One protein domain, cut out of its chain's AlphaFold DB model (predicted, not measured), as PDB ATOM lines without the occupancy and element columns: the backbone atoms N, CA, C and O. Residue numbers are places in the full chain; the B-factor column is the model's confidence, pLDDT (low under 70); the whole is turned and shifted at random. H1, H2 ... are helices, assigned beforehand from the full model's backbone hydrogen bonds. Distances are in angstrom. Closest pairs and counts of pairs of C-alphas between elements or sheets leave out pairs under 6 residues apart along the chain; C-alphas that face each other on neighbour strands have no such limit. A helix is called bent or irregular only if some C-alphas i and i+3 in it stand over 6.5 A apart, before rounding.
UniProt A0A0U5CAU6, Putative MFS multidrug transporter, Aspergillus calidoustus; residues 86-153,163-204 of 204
ATOM      1  N   GLN A  86     -30.041  60.300  19.704       79.75
ATOM      2  CA  GLN A  86     -30.816  59.197  19.125       79.75
ATOM      3  C   GLN A  86     -29.924  58.075  18.584       79.75
ATOM      4  O   GLN A  86     -30.241  56.897  18.738       79.75
ATOM      5  N   ARG A  87     -28.792  58.427  17.960       82.44
ATOM      6  CA  ARG A  87     -27.837  57.442  17.434       82.44
ATOM      7  C   ARG A  87     -27.140  56.693  18.560       82.44
ATOM      8  O   ARG A  87     -27.021  55.477  18.479       82.44
ATOM      9  N   LEU A  88     -26.709  57.402  19.603       83.31
ATOM     10  CA  LEU A  88     -26.099  56.783  20.780       83.31
ATOM     11  C   LEU A  88     -27.080  55.848  21.490       83.31
ATOM     12  O   LEU A  88     -26.710  54.722  21.811       83.31
ATOM     13  N   GLN A  89     -28.339  56.261  21.645       84.69
ATOM     14  CA  GLN A  89     -29.373  55.430  22.256       84.69
ATOM     15  C   GLN A  89     -29.660  54.166  21.435       84.69
ATOM     16  O   GLN A  89     -29.795  53.079  21.996       84.69
ATOM     17  N   PHE A  90     -29.707  54.288  20.107       85.69
ATOM     18  CA  PHE A  90     -29.869  53.143  19.215       85.69
ATOM     19  C   PHE A  90     -28.682  52.172  19.310       85.69
ATOM     20  O   PHE A  90     -28.882  50.971  19.464       85.69
ATOM     21  N   ILE A  91     -27.447  52.686  19.295       86.75
ATOM     22  CA  ILE A  91     -26.233  51.869  19.455       86.75
ATOM     23  C   ILE A  91     -26.240  51.150  20.809       86.75
ATOM     24  O   ILE A  91     -25.975  49.948  20.855       86.75
ATOM     25  N   LYS A  92     -26.593  51.858  21.891       89.31
ATOM     26  CA  LYS A  92     -26.721  51.289  23.239       89.31
ATOM     27  C   LYS A  92     -27.706  50.119  23.236       89.31
ATOM     28  O   LYS A  92     -27.367  49.032  23.692       89.31
ATOM     29  N   TYR A  93     -28.887  50.322  22.653       86.75
ATOM     30  CA  TYR A  93     -29.923  49.297  22.548       86.75
ATOM     31  C   TYR A  93     -29.458  48.063  21.760       86.75
ATOM     32  O   TYR A  93     -29.610  46.938  22.235       86.75
ATOM     33  N   CYS A  94     -28.853  48.255  20.584       87.38
ATOM     34  CA  CYS A  94     -28.349  47.148  19.771       87.38
ATOM     35  C   CYS A  94     -27.270  46.348  20.505       87.38
ATOM     36  O   CYS A  94     -27.347  45.122  20.560       87.38
ATOM     37  N   LEU A  95     -26.284  47.028  21.094       88.19
ATOM     38  CA  LEU A  95     -25.198  46.360  21.805       88.19
ATOM     39  C   LEU A  95     -25.698  45.635  23.053       88.19
ATOM     40  O   LEU A  95     -25.298  44.501  23.276       88.19
ATOM     41  N   GLN A  96     -26.627  46.217  23.812       89.06
ATOM     42  CA  GLN A  96     -27.207  45.555  24.983       89.06
ATOM     43  C   GLN A  96     -27.917  44.239  24.626       89.06
ATOM     44  O   GLN A  96     -27.932  43.310  25.429       89.06
ATOM     45  N   LYS A  97     -28.500  44.143  23.424       86.31
ATOM     46  CA  LYS A  97     -29.162  42.922  22.944       86.31
ATOM     47  C   LYS A  97     -28.192  41.891  22.385       86.31
ATOM     48  O   LYS A  97     -28.382  40.711  22.624       86.31
ATOM     49  N   VAL A  98     -27.181  42.335  21.647       87.12
ATOM     50  CA  VAL A  98     -26.280  41.449  20.896       87.12
ATOM     51  C   VAL A  98     -25.105  40.962  21.747       87.12
ATOM     52  O   VAL A  98     -24.624  39.847  21.563       87.12
ATOM     53  N   LEU A  99     -24.624  41.786  22.677       87.31
ATOM     54  CA  LEU A  99     -23.431  41.493  23.469       87.31
ATOM     55  C   LEU A  99     -23.549  40.213  24.324       87.31
ATOM     56  O   LEU A  99     -22.594  39.438  24.307       87.31
ATOM     57  N   PRO A 100     -24.679  39.927  25.009       86.62
ATOM     58  CA  PRO A 100     -24.844  38.668  25.739       86.62
ATOM     59  C   PRO A 100     -24.682  37.436  24.839       86.62
ATOM     60  O   PRO A 100     -23.991  36.491  25.215       86.62
ATOM     61  N   ASP A 101     -25.249  37.480  23.631       84.38
ATOM     62  CA  ASP A 101     -25.220  36.364  22.677       84.38
ATOM     63  C   ASP A 101     -23.813  36.133  22.107       84.38
ATOM     64  O   ASP A 101     -23.402  34.997  21.884       84.38
ATOM     65  N   ILE A 102     -23.041  37.204  21.891       83.38
ATOM     66  CA  ILE A 102     -21.645  37.110  21.430       83.38
ATOM     67  C   ILE A 102     -20.741  36.500  22.509       83.38
ATOM     68  O   ILE A 102     -19.757  35.826  22.193       83.38
ATOM     69  N   CYS A 103     -21.046  36.761  23.778       84.62
ATOM     70  CA  CYS A 103     -20.196  36.386  24.900       84.62
ATOM     71  C   CYS A 103     -20.548  35.021  25.522       84.62
ATOM     72  O   CYS A 103     -19.855  34.589  26.439       84.62
ATOM     73  N   GLN A 104     -21.568  34.317  25.018       83.56
ATOM     74  CA  GLN A 104     -22.032  33.020  25.530       83.56
ATOM     75  C   GLN A 104     -22.209  31.986  24.389       83.56
ATOM     76  O   GLN A 104     -23.306  31.871  23.839       83.56
ATOM     77  N   PRO A 105     -21.184  31.180  24.032       80.38
ATOM     78  CA  PRO A 105     -19.797  31.211  24.504       80.38
ATOM     79  C   PRO A 105     -18.910  32.134  23.656       80.38
ATOM     80  O   PRO A 105     -19.062  32.235  22.435       80.38
ATOM     81  N   PHE A 106     -17.915  32.760  24.284       85.31
ATOM     82  CA  PHE A 106     -16.977  33.627  23.577       85.31
ATOM     83  C   PHE A 106     -15.849  32.826  22.902       85.31
ATOM     84  O   PHE A 106     -14.935  32.306  23.544       85.31
ATOM     85  N   ILE A 107     -15.871  32.768  21.567       82.31
ATOM     86  CA  ILE A 107     -14.892  32.008  20.758       82.31
ATOM     87  C   ILE A 107     -13.728  32.901  20.271       82.31
ATOM     88  O   ILE A 107     -12.765  32.430  19.668       82.31
ATOM     89  N   GLY A 108     -13.785  34.205  20.544       83.69
ATOM     90  CA  GLY A 108     -12.817  35.176  20.044       83.69
ATOM     91  C   GLY A 108     -11.466  35.201  20.779       83.69
ATOM     92  O   GLY A 108     -11.272  34.538  21.805       83.69
ATOM     93  N   PRO A 109     -10.524  36.002  20.253       87.12
ATOM     94  CA  PRO A 109      -9.257  36.288  20.910       87.12
ATOM     95  C   PRO A 109      -9.478  37.265  22.087       87.12
ATOM     96  O   PRO A 109     -10.478  37.991  22.132       87.12
ATOM     97  N   LEU A 110      -8.580  37.249  23.075       88.44
ATOM     98  CA  LEU A 110      -8.744  37.949  24.360       88.44
ATOM     99  C   LEU A 110      -8.843  39.480  24.200       88.44
ATOM    100  O   LEU A 110      -9.569  40.144  24.934       88.44
ATOM    101  N   GLU A 111      -8.169  40.027  23.193       87.69
ATOM    102  CA  GLU A 111      -8.194  41.428  22.771       87.69
ATOM    103  C   GLU A 111      -9.626  41.885  22.483       87.69
ATOM    104  O   GLU A 111     -10.053  42.947  22.929       87.69
ATOM    105  N   ASN A 112     -10.390  41.055  21.768       89.75
ATOM    106  CA  ASN A 112     -11.766  41.374  21.412       89.75
ATOM    107  C   ASN A 112     -12.650  41.398  22.661       89.75
ATOM    108  O   ASN A 112     -13.488  42.286  22.782       89.75
ATOM    109  N   LEU A 113     -12.439  40.479  23.609       90.75
ATOM    110  CA  LEU A 113     -13.174  40.481  24.875       90.75
ATOM    111  C   LEU A 113     -12.861  41.737  25.700       90.75
ATOM    112  O   LEU A 113     -13.781  42.387  26.187       90.75
ATOM    113  N   ALA A 114     -11.589  42.134  25.779       88.62
ATOM    114  CA  ALA A 114     -11.172  43.347  26.482       88.62
ATOM    115  C   ALA A 114     -11.785  44.625  25.877       88.62
ATOM    116  O   ALA A 114     -12.186  45.539  26.606       88.62
ATOM    117  N   VAL A 115     -11.891  44.691  24.544       89.81
ATOM    118  CA  VAL A 115     -12.560  45.796  23.840       89.81
ATOM    119  C   VAL A 115     -14.063  45.791  24.119       89.81
ATOM    120  O   VAL A 115     -14.625  46.842  24.421       89.81
ATOM    121  N   LEU A 116     -14.711  44.626  24.053       90.25
ATOM    122  CA  LEU A 116     -16.140  44.488  24.335       90.25
ATOM    123  C   LEU A 116     -16.480  44.878  25.778       90.25
ATOM    124  O   LEU A 116     -17.449  45.601  25.992       90.25
ATOM    125  N   ASP A 117     -15.658  44.486  26.748       90.06
ATOM    126  CA  ASP A 117     -15.828  44.858  28.156       90.06
ATOM    127  C   ASP A 117     -15.612  46.364  28.392       90.06
ATOM    128  O   ASP A 117     -16.352  47.031  29.123       90.06
ATOM    129  N   SER A 118     -14.655  46.953  27.670       88.94
ATOM    130  CA  SER A 118     -14.444  48.404  27.686       88.94
ATOM    131  C   SER A 118     -15.640  49.160  27.096       88.94
ATOM    132  O   SER A 118     -16.036  50.186  27.644       88.94
ATOM    133  N   LEU A 119     -16.259  48.649  26.025       88.44
ATOM    134  CA  LEU A 119     -17.485  49.218  25.452       88.44
ATOM    135  C   LEU A 119     -18.697  49.035  26.372       88.44
ATOM    136  O   LEU A 119     -19.493  49.961  26.512       88.44
ATOM    137  N   ASN A 120     -18.815  47.870  27.010       90.25
ATOM    138  CA  ASN A 120     -19.848  47.558  27.995       90.25
ATOM    139  C   ASN A 120     -19.837  48.570  29.149       90.25
ATOM    140  O   ASN A 120     -20.885  49.113  29.499       90.25
ATOM    141  N   SER A 121     -18.641  48.881  29.657       90.00
ATOM    142  CA  SER A 121     -18.427  49.885  30.705       90.00
ATOM    143  C   SER A 121     -18.647  51.312  30.198       90.00
ATOM    144  O   SER A 121     -19.349  52.095  30.830       90.00
ATOM    145  N   TYR A 122     -18.086  51.661  29.034       88.38
ATOM    146  CA  TYR A 122     -18.168  53.016  28.475       88.38
ATOM    147  C   TYR A 122     -19.603  53.440  28.137       88.38
ATOM    148  O   TYR A 122     -19.965  54.602  28.301       88.38
ATOM    149  N   LEU A 123     -20.423  52.505  27.652       88.56
ATOM    150  CA  LEU A 123     -21.822  52.758  27.297       88.56
ATOM    151  C   LEU A 123     -22.804  52.428  28.426       88.56
ATOM    152  O   LEU A 123     -24.012  52.623  28.242       88.56
ATOM    153  N   ASP A 124     -22.308  51.944  29.568       89.12
ATOM    154  CA  ASP A 124     -23.113  51.523  30.714       89.12
ATOM    155  C   ASP A 124     -24.225  50.541  30.286       89.12
ATOM    156  O   ASP A 124     -25.422  50.799  30.438       89.12
ATOM    157  N   LEU A 125     -23.838  49.453  29.603       88.19
ATOM    158  CA  LEU A 125     -24.794  48.456  29.090       88.19
ATOM    159  C   LEU A 125     -25.247  47.470  30.175       88.19
ATOM    160  O   LEU A 125     -26.309  46.860  30.030       88.19
ATOM    161  N   GLY A 126     -24.450  47.307  31.238       86.69
ATOM    162  CA  GLY A 126     -24.744  46.416  32.362       86.69
ATOM    163  C   GLY A 126     -24.749  44.927  32.001       86.69
ATOM    164  O   GLY A 126     -25.391  44.134  32.687       86.69
ATOM    165  N   VAL A 127     -24.084  44.530  30.911       87.25
ATOM    166  CA  VAL A 127     -24.022  43.124  30.492       87.25
ATOM    167  C   VAL A 127     -22.993  42.386  31.345       87.25
ATOM    168  O   VAL A 127     -21.867  42.850  31.511       87.25
ATOM    169  N   ASN A 128     -23.370  41.224  31.882       88.44
ATOM    170  CA  ASN A 128     -22.450  40.369  32.626       88.44
ATOM    171  C   ASN A 128     -21.564  39.582  31.648       88.44
ATOM    172  O   ASN A 128     -22.058  38.753  30.885       88.44
ATOM    173  N   LEU A 129     -20.258  39.849  31.690       88.94
ATOM    174  CA  LEU A 129     -19.245  39.191  30.862       88.94
ATOM    175  C   LEU A 129     -18.374  38.204  31.652       88.94
ATOM    176  O   LEU A 129     -17.420  37.663  31.100       88.94
ATOM    177  N   SER A 130     -18.679  37.948  32.927       88.38
ATOM    178  CA  SER A 130     -17.803  37.183  33.818       88.38
ATOM    179  C   SER A 130     -17.579  35.755  33.345       88.38
ATOM    180  O   SER A 130     -16.442  35.308  33.314       88.38
ATOM    181  N   SER A 131     -18.617  35.074  32.859       87.69
ATOM    182  CA  SER A 131     -18.461  33.728  32.291       87.69
ATOM    183  C   SER A 131     -17.584  33.721  31.028       87.69
ATOM    184  O   SER A 131     -16.779  32.811  30.850       87.69
ATOM    185  N   ALA A 132     -17.654  34.762  30.189       89.50
ATOM    186  CA  ALA A 132     -16.774  34.884  29.025       89.50
ATOM    187  C   ALA A 132     -15.311  35.100  29.440       89.50
ATOM    188  O   ALA A 132     -14.402  34.544  28.821       89.50
ATOM    189  N   TRP A 133     -15.078  35.890  30.493       90.25
ATOM    190  CA  TRP A 133     -13.753  36.080  31.082       90.25
ATOM    191  C   TRP A 133     -13.217  34.788  31.700       90.25
ATOM    192  O   TRP A 133     -12.090  34.417  31.390       90.25
ATOM    193  N   GLU A 134     -14.022  34.050  32.462       86.94
ATOM    194  CA  GLU A 134     -13.619  32.772  33.065       86.94
ATOM    195  C   GLU A 134     -13.177  31.751  32.005       86.94
ATOM    196  O   GLU A 134     -12.141  31.102  32.155       86.94
ATOM    197  N   GLU A 135     -13.903  31.659  30.888       85.75
ATOM    198  CA  GLU A 135     -13.567  30.762  29.774       85.75
ATOM    199  C   GLU A 135     -12.347  31.226  28.956       85.75
ATOM    200  O   GLU A 135     -11.708  30.435  28.253       85.75
ATOM    201  N   THR A 136     -12.019  32.522  29.003       87.81
ATOM    202  CA  THR A 136     -10.998  33.134  28.136       87.81
ATOM    203  C   THR A 136      -9.691  33.434  28.879       87.81
ATOM    204  O   THR A 136      -8.634  33.462  28.246       87.81
ATOM    205  N   LEU A 137      -9.715  33.568  30.209       88.06
ATOM    206  CA  LEU A 137      -8.545  33.775  31.076       88.06
ATOM    207  C   LEU A 137      -7.774  32.476  31.333       88.06
ATOM    208  O   LEU A 137      -7.498  32.082  32.467       88.06
ATOM    209  N   ILE A 138      -7.392  31.818  30.242       89.06
ATOM    210  CA  ILE A 138      -6.545  30.632  30.247       89.06
ATOM    211  C   ILE A 138      -5.135  30.980  29.744       89.06
ATOM    212  O   ILE A 138      -5.002  31.803  28.829       89.06
ATOM    213  N   PRO A 139      -4.078  30.326  30.266       89.19
ATOM    214  CA  PRO A 139      -2.693  30.629  29.898       89.19
ATOM    215  C   PRO A 139      -2.427  30.698  28.383       89.19
ATOM    216  O   PRO A 139      -1.804  31.667  27.950       89.19
ATOM    217  N   PRO A 140      -2.953  29.788  27.531       88.88
ATOM    218  CA  PRO A 140      -2.714  29.858  26.086       88.88
ATOM    219  C   PRO A 140      -3.224  31.150  25.432       88.88
ATOM    220  O   PRO A 140      -2.556  31.714  24.564       88.88
ATOM    221  N   LYS A 141      -4.396  31.644  25.854       89.25
ATOM    222  CA  LYS A 141      -4.986  32.877  25.312       89.25
ATOM    223  C   LYS A 141      -4.244  34.119  25.815       89.25
ATOM    224  O   LYS A 141      -4.055  35.053  25.044       89.25
ATOM    225  N   ILE A 142      -3.756  34.098  27.057       89.06
ATOM    226  CA  ILE A 142      -2.940  35.177  27.637       89.06
ATOM    227  C   ILE A 142      -1.591  35.284  26.919       89.06
ATOM    228  O   ILE A 142      -1.181  36.376  26.540       89.06
ATOM    229  N   VAL A 143      -0.918  34.160  26.654       89.12
ATOM    230  CA  VAL A 143       0.338  34.154  25.886       89.12
ATOM    231  C   VAL A 143       0.115  34.692  24.474       89.12
ATOM    232  O   VAL A 143       0.889  35.527  24.011       89.12
ATOM    233  N   SER A 144      -0.960  34.262  23.802       88.50
ATOM    234  CA  SER A 144      -1.327  34.787  22.481       88.50
ATOM    235  C   SER A 144      -1.547  36.301  22.507       88.50
ATOM    236  O   SER A 144      -1.063  36.994  21.616       88.50
ATOM    237  N   PHE A 145      -2.223  36.806  23.540       88.94
ATOM    238  CA  PHE A 145      -2.450  38.235  23.752       88.94
ATOM    239  C   PHE A 145      -1.143  39.012  23.954       88.94
ATOM    240  O   PHE A 145      -0.900  40.025  23.307       88.94
ATOM    241  N   VAL A 146      -0.240  38.525  24.805       86.94
ATOM    242  CA  VAL A 146       1.052  39.194  25.029       86.94
ATOM    243  C   VAL A 146       1.891  39.215  23.750       86.94
ATOM    244  O   VAL A 146       2.528  40.221  23.438       86.94
ATOM    245  N   LEU A 147       1.869  38.128  22.974       84.75
ATOM    246  CA  LEU A 147       2.580  38.052  21.698       84.75
ATOM    247  C   LEU A 147       1.976  38.971  20.629       84.75
ATOM    248  O   LEU A 147       2.732  39.541  19.842       84.75
ATOM    249  N   SER A 148       0.649  39.132  20.592       82.94
ATOM    250  CA  SER A 148      -0.028  40.009  19.629       82.94
ATOM    251  C   SER A 148       0.242  41.491  19.913       82.94
ATOM    252  O   SER A 148       0.454  42.263  18.980       82.94
ATOM    253  N   VAL A 149       0.298  41.877  21.193       78.38
ATOM    254  CA  VAL A 149       0.564  43.254  21.630       78.38
ATOM    255  C   VAL A 149       2.059  43.586  21.570       78.38
ATOM    256  O   VAL A 149       2.435  44.683  21.159       78.38
ATOM    257  N   GLY A 150       2.925  42.650  21.966       66.44
ATOM    258  CA  GLY A 150       4.372  42.865  22.063       66.44
ATOM    259  C   GLY A 150       5.137  42.713  20.747       66.44
ATOM    260  O   GLY A 150       6.258  43.208  20.634       66.44
ATOM    261  N   CYS A 151       4.561  42.044  19.745       54.47
ATOM    262  CA  CYS A 151       5.231  41.779  18.477       54.47
ATOM    263  C   CYS A 151       4.394  42.335  17.314       54.47
ATOM    264  O   CYS A 151       3.510  41.638  16.806       54.47
ATOM    265  N   PRO A 152       4.642  43.576  16.846       52.53
ATOM    266  CA  PRO A 152       4.060  44.026  15.593       52.53
ATOM    267  C   PRO A 152       4.553  43.077  14.502       52.53
ATOM    268  O   PRO A 152       5.747  43.036  14.206       52.53
ATOM    269  N   GLN A 153       3.638  42.274  13.958       51.91
ATOM    270  CA  GLN A 153       3.881  41.323  12.877       51.91
ATOM    271  C   GLN A 153       4.651  42.030  11.754       51.91
ATOM    272  O   GLN A 153       4.063  42.724  10.926       51.91
ATOM    273  N   GLN A 163      11.836  32.627  18.985       64.00
ATOM    274  CA  GLN A 163      10.395  32.745  19.222       64.00
ATOM    275  C   GLN A 163       9.851  31.540  19.993       64.00
ATOM    276  O   GLN A 163       9.038  31.711  20.893       64.00
ATOM    277  N   GLY A 164      10.381  30.338  19.738       69.94
ATOM    278  CA  GLY A 164      10.040  29.143  20.519       69.94
ATOM    279  C   GLY A 164      10.438  29.261  21.994       69.94
ATOM    280  O   GLY A 164       9.660  28.889  22.870       69.94
ATOM    281  N   ARG A 165      11.611  29.846  22.284       74.38
ATOM    282  CA  ARG A 165      12.055  30.089  23.668       74.38
ATOM    283  C   ARG A 165      11.191  31.136  24.371       74.38
ATOM    284  O   ARG A 165      10.776  30.896  25.497       74.38
ATOM    285  N   ILE A 166      10.870  32.246  23.698       79.56
ATOM    286  CA  ILE A 166      10.005  33.305  24.248       79.56
ATOM    287  C   ILE A 166       8.610  32.755  24.558       79.56
ATOM    288  O   ILE A 166       8.109  32.956  25.660       79.56
ATOM    289  N   THR A 167       8.006  32.011  23.629       83.62
ATOM    290  CA  THR A 167       6.685  31.405  23.842       83.62
ATOM    291  C   THR A 167       6.699  30.428  25.018       83.62
ATOM    292  O   THR A 167       5.771  30.446  25.823       83.62
ATOM    293  N   GLN A 168       7.751  29.615  25.170       86.19
ATOM    294  CA  GLN A 168       7.870  28.689  26.300       86.19
ATOM    295  C   GLN A 168       8.005  29.422  27.640       86.19
ATOM    296  O   GLN A 168       7.323  29.069  28.600       86.19
ATOM    297  N   THR A 169       8.843  30.462  27.710       86.50
ATOM    298  CA  THR A 169       8.993  31.288  28.917       86.50
ATOM    299  C   THR A 169       7.680  31.976  29.282       86.50
ATOM    300  O   THR A 169       7.250  31.888  30.428       86.50
ATOM    301  N   LEU A 170       7.005  32.597  28.310       87.69
ATOM    302  CA  LEU A 170       5.700  33.231  28.520       87.69
ATOM    303  C   LEU A 170       4.642  32.227  28.972       87.69
ATOM    304  O   LEU A 170       3.829  32.555  29.828       87.69
ATOM    305  N   SER A 171       4.672  31.009  28.428       89.75
ATOM    306  CA  SER A 171       3.766  29.939  28.842       89.75
ATOM    307  C   SER A 171       3.981  29.609  30.310       89.75
ATOM    308  O   SER A 171       3.034  29.706  31.083       89.75
ATOM    309  N   ASN A 172       5.218  29.321  30.723       89.25
ATOM    310  CA  ASN A 172       5.530  29.020  32.120       89.25
ATOM    311  C   ASN A 172       5.079  30.153  33.060       89.25
ATOM    312  O   ASN A 172       4.396  29.885  34.043       89.25
ATOM    313  N   LEU A 173       5.376  31.412  32.712       87.88
ATOM    314  CA  LEU A 173       4.941  32.583  33.482       87.88
ATOM    315  C   LEU A 173       3.415  32.683  33.579       87.88
ATOM    316  O   LEU A 173       2.888  32.922  34.661       87.88
ATOM    317  N   ALA A 174       2.700  32.480  32.470       87.38
ATOM    318  CA  ALA A 174       1.244  32.545  32.442       87.38
ATOM    319  C   ALA A 174       0.607  31.423  33.276       87.38
ATOM    320  O   ALA A 174      -0.344  31.683  34.008       87.38
ATOM    321  N   TYR A 175       1.138  30.197  33.216       90.31
ATOM    322  CA  TYR A 175       0.682  29.096  34.072       90.31
ATOM    323  C   TYR A 175       0.899  29.427  35.553       90.31
ATOM    324  O   TYR A 175      -0.058  29.392  36.324       90.31
ATOM    325  N   THR A 176       2.105  29.858  35.938       87.25
ATOM    326  CA  THR A 176       2.409  30.234  37.327       87.25
ATOM    327  C   THR A 176       1.547  31.402  37.816       87.25
ATOM    328  O   THR A 176       1.024  31.361  38.928       87.25
ATOM    329  N   ALA A 177       1.335  32.436  37.000       85.94
ATOM    330  CA  ALA A 177       0.514  33.589  37.370       85.94
ATOM    331  C   ALA A 177      -0.980  33.235  37.522       85.94
ATOM    332  O   ALA A 177      -1.665  33.743  38.409       85.94
ATOM    333  N   VAL A 178      -1.501  32.331  36.687       85.12
ATOM    334  CA  VAL A 178      -2.901  31.877  36.762       85.12
ATOM    335  C   VAL A 178      -3.134  30.926  37.945       85.12
ATOM    336  O   VAL A 178      -4.222  30.956  38.532       85.12
ATOM    337  N   GLU A 179      -2.141  30.104  38.301       82.62
ATOM    338  CA  GLU A 179      -2.158  29.204  39.466       82.62
ATOM    339  C   GLU A 179      -1.964  29.951  40.791       82.62
ATOM    340  O   GLU A 179      -2.628  29.664  41.780       82.62
ATOM    341  N   THR A 180      -1.106  30.966  40.842       77.00
ATOM    342  CA  THR A 180      -0.923  31.767  42.069       77.00
ATOM    343  C   THR A 180      -2.164  32.598  42.420       77.00
ATOM    344  O   THR A 180      -2.395  32.899  43.587       77.00
ATOM    345  N   ARG A 181      -3.026  32.890  41.438       70.38
ATOM    346  CA  ARG A 181      -4.308  33.600  41.606       70.38
ATOM    347  C   ARG A 181      -5.512  32.713  41.973       70.38
ATOM    348  O   ARG A 181      -6.649  33.141  41.791       70.38
ATOM    349  N   ILE A 182      -5.311  31.502  42.504       58.06
ATOM    350  CA  ILE A 182      -6.384  30.534  42.851       58.06
ATOM    351  C   ILE A 182      -7.484  31.076  43.806       58.06
ATOM    352  O   ILE A 182      -8.520  30.434  43.952       58.06
ATOM    353  N   THR A 183      -7.354  32.260  44.415       58.56
ATOM    354  CA  THR A 183      -8.283  32.740  45.461       58.56
ATOM    355  C   THR A 183      -9.273  33.850  45.063       58.56
ATOM    356  O   THR A 183      -9.863  34.450  45.958       58.56
ATOM    357  N   GLY A 184      -9.505  34.141  43.776       58.25
ATOM    358  CA  GLY A 184     -10.452  35.198  43.363       58.25
ATOM    359  C   GLY A 184     -11.294  34.874  42.118       58.25
ATOM    360  O   GLY A 184     -10.876  34.043  41.308       58.25
ATOM    361  N   PRO A 185     -12.480  35.504  41.954       57.34
ATOM    362  CA  PRO A 185     -13.314  35.332  40.765       57.34
ATOM    363  C   PRO A 185     -12.586  35.874  39.530       57.34
ATOM    364  O   PRO A 185     -12.195  37.033  39.505       57.34
ATOM    365  N   LYS A 186     -12.405  35.037  38.505       67.38
ATOM    366  CA  LYS A 186     -11.723  35.387  37.245       67.38
ATOM    367  C   LYS A 186     -12.734  35.952  36.251       67.38
ATOM    368  O   LYS A 186     -13.024  35.323  35.242       67.38
ATOM    369  N   GLY A 187     -13.326  37.096  36.571       78.25
ATOM    370  CA  GLY A 187     -14.558  37.555  35.929       78.25
ATOM    371  C   GLY A 187     -14.452  38.863  35.154       78.25
ATOM    372  O   GLY A 187     -15.489  39.362  34.714       78.25
ATOM    373  N   SER A 188     -13.262  39.456  35.033       84.31
ATOM    374  CA  SER A 188     -13.128  40.825  34.529       84.31
ATOM    375  C   SER A 188     -11.802  41.125  33.829       84.31
ATOM    376  O   SER A 188     -10.811  40.400  33.948       84.31
ATOM    377  N   ARG A 189     -11.755  42.275  33.146       85.44
ATOM    378  CA  ARG A 189     -10.511  42.858  32.627       85.44
ATOM    379  C   ARG A 189      -9.471  43.135  33.720       85.44
ATOM    380  O   ARG A 189      -8.276  43.035  33.448       85.44
ATOM    381  N   ASP A 190      -9.889  43.473  34.935       85.88
ATOM    382  CA  ASP A 190      -8.955  43.759  36.032       85.88
ATOM    383  C   ASP A 190      -8.201  42.487  36.460       85.88
ATOM    384  O   ASP A 190      -7.028  42.537  36.841       85.88
ATOM    385  N   ASP A 191      -8.826  41.320  36.277       85.25
ATOM    386  CA  ASP A 191      -8.173  40.032  36.491       85.25
ATOM    387  C   ASP A 191      -7.064  39.771  35.474       85.25
ATOM    388  O   ASP A 191      -5.996  39.282  35.851       85.25
ATOM    389  N   LEU A 192      -7.278  40.146  34.206       88.19
ATOM    390  CA  LEU A 192      -6.237  40.098  33.178       88.19
ATOM    391  C   LEU A 192      -5.053  40.989  33.560       88.19
ATOM    392  O   LEU A 192      -3.913  40.529  33.524       88.19
ATOM    393  N   MET A 193      -5.316  42.240  33.946       87.12
ATOM    394  CA  MET A 193      -4.258  43.188  34.313       87.12
ATOM    395  C   MET A 193      -3.405  42.654  35.455       87.12
ATOM    396  O   MET A 193      -2.183  42.618  35.352       87.12
ATOM    397  N   GLY A 194      -4.042  42.140  36.499       85.81
ATOM    398  CA  GLY A 194      -3.296  41.618  37.625       85.81
ATOM    399  C   GLY A 194      -2.573  40.286  37.355       85.81
ATOM    400  O   GLY A 194      -1.576  39.994  38.018       85.81
ATOM    401  N   ILE A 195      -3.011  39.480  36.375       86.50
ATOM    402  CA  ILE A 195      -2.212  38.343  35.875       86.50
ATOM    403  C   ILE A 195      -0.955  38.857  35.162       86.50
ATOM    404  O   ILE A 195       0.133  38.341  35.408       86.50
ATOM    405  N   LEU A 196      -1.083  39.880  34.312       87.75
ATOM    406  CA  LEU A 196       0.052  40.463  33.590       87.75
ATOM    407  C   LEU A 196       1.071  41.109  34.541       87.75
ATOM    408  O   LEU A 196       2.274  40.941  34.347       87.75
ATOM    409  N   GLU A 197       0.606  41.784  35.593       86.62
ATOM    410  CA  GLU A 197       1.462  42.297  36.670       86.62
ATOM    411  C   GLU A 197       2.214  41.161  37.370       86.62
ATOM    412  O   GLU A 197       3.438  41.204  37.472       86.62
ATOM    413  N   SER A 198       1.510  40.083  37.732       85.81
ATOM    414  CA  SER A 198       2.129  38.906  38.359       85.81
ATOM    415  C   SER A 198       3.187  38.269  37.448       85.81
ATOM    416  O   SER A 198       4.264  37.898  37.906       85.81
ATOM    417  N   MET A 199       2.922  38.176  36.141       85.88
ATOM    418  CA  MET A 199       3.905  37.696  35.161       85.88
ATOM    419  C   MET A 199       5.141  38.602  35.094       85.88
ATOM    420  O   MET A 199       6.256  38.097  34.959       85.88
ATOM    421  N   SER A 200       4.957  39.923  35.191       85.50
ATOM    422  CA  SER A 200       6.063  40.880  35.237       85.50
ATOM    423  C   SER A 200       6.896  40.709  36.506       85.50
ATOM    424  O   SER A 200       8.123  40.753  36.423       85.50
ATOM    425  N   ASP A 201       6.262  40.498  37.658       84.31
ATOM    426  CA  ASP A 201       6.960  40.319  38.933       84.31
ATOM    427  C   ASP A 201       7.742  39.004  38.986       84.31
ATOM    428  O   ASP A 201       8.886  39.004  39.423       84.31
ATOM    429  N   ILE A 202       7.186  37.903  38.466       82.25
ATOM    430  CA  ILE A 202       7.889  36.606  38.387       82.25
ATOM    431  C   ILE A 202       9.124  36.689  37.470       82.25
ATOM    432  O   ILE A 202      10.069  35.918  37.619       82.25
ATOM    433  N   SER A 203       9.119  37.600  36.493       77.12
ATOM    434  CA  SER A 203      10.227  37.761  35.547       77.12
ATOM    435  C   SER A 203      11.415  38.581  36.074       77.12
ATOM    436  O   SER A 203      12.443  38.624  35.394       77.12
ATOM    437  N   ARG A 204      11.271  39.240  37.233       70.31
ATOM    438  CA  ARG A 204      12.320  40.042  37.888       70.31
ATOM    439  C   ARG A 204      13.181  39.197  38.816       70.31
ATOM    440  O   ARG A 204      14.402  39.469  38.838       70.31
TER     441      ARG A 204
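AT A GLANCE: This is residues 86 to 153 and 163 to 204 of the 204 residues of the protein "Putative MFS multidrug transporter" of Aspergillus calidoustus (UniProt A0A0U5CAU6). Helices H4, H5 and H6 cross at one end, H2 and H3 fill the middle, and H1 makes the far end. The printed part has 110 residues, with six named helices, H1 to H6, and no named strand: all helix. It is only just compact, close to loose, with radius of gyration of the C-alphas 15.6 A and spans of 51, 36 and 23 A.

HOW THE PARTS SIT: H1, residues 86 to 102, is close to but not clearly touching H2, residues 110 to 122; the closest C-alphas, Leu 99 and Leu 116, are 7.9 A apart. H2, with residues 110 to 113 alone, and H3, residues 130 to 136, form a hairpin that only just touches, with 3 pairs of C-alphas within 8 A, the closest Leu 110 and Thr 136 at 6.5 A. H4, residues 139 to 150, touches H2 about perpendicular, at 81 degrees; the closest C-alphas are Leu 110 and Phe 145, 6.3 A. H5, residues 163 to 180, touches H4 at C-alphas 139 and 174, 5.1 A, and H6, residues 189 to 202, at C-alphas 173 and 199, 5.5 A. Every O i to N i+4 pair is within hydrogen-bond range in H2 to H6; in H1, 11 of 13.

IN THESE COORDINATES: H1 begins at C-alpha 86 (-30.816, 59.197, 19.125) and is 24.0 A long, H5 25.5 A; H6 ends at C-alpha 202 (7.889, 36.606, 38.387). H1 is only just irregular: C-alphas 97 and 100 are 6.7 A apart.

THE WHOLE: Residues 154 to 162 are not printed, a 12.5 A gap between C-alphas 153 and 163. Of the links printed whole, no link is long. Residues 150 to 153, 163 to 164 and 182 to 186 have pLDDT under 70.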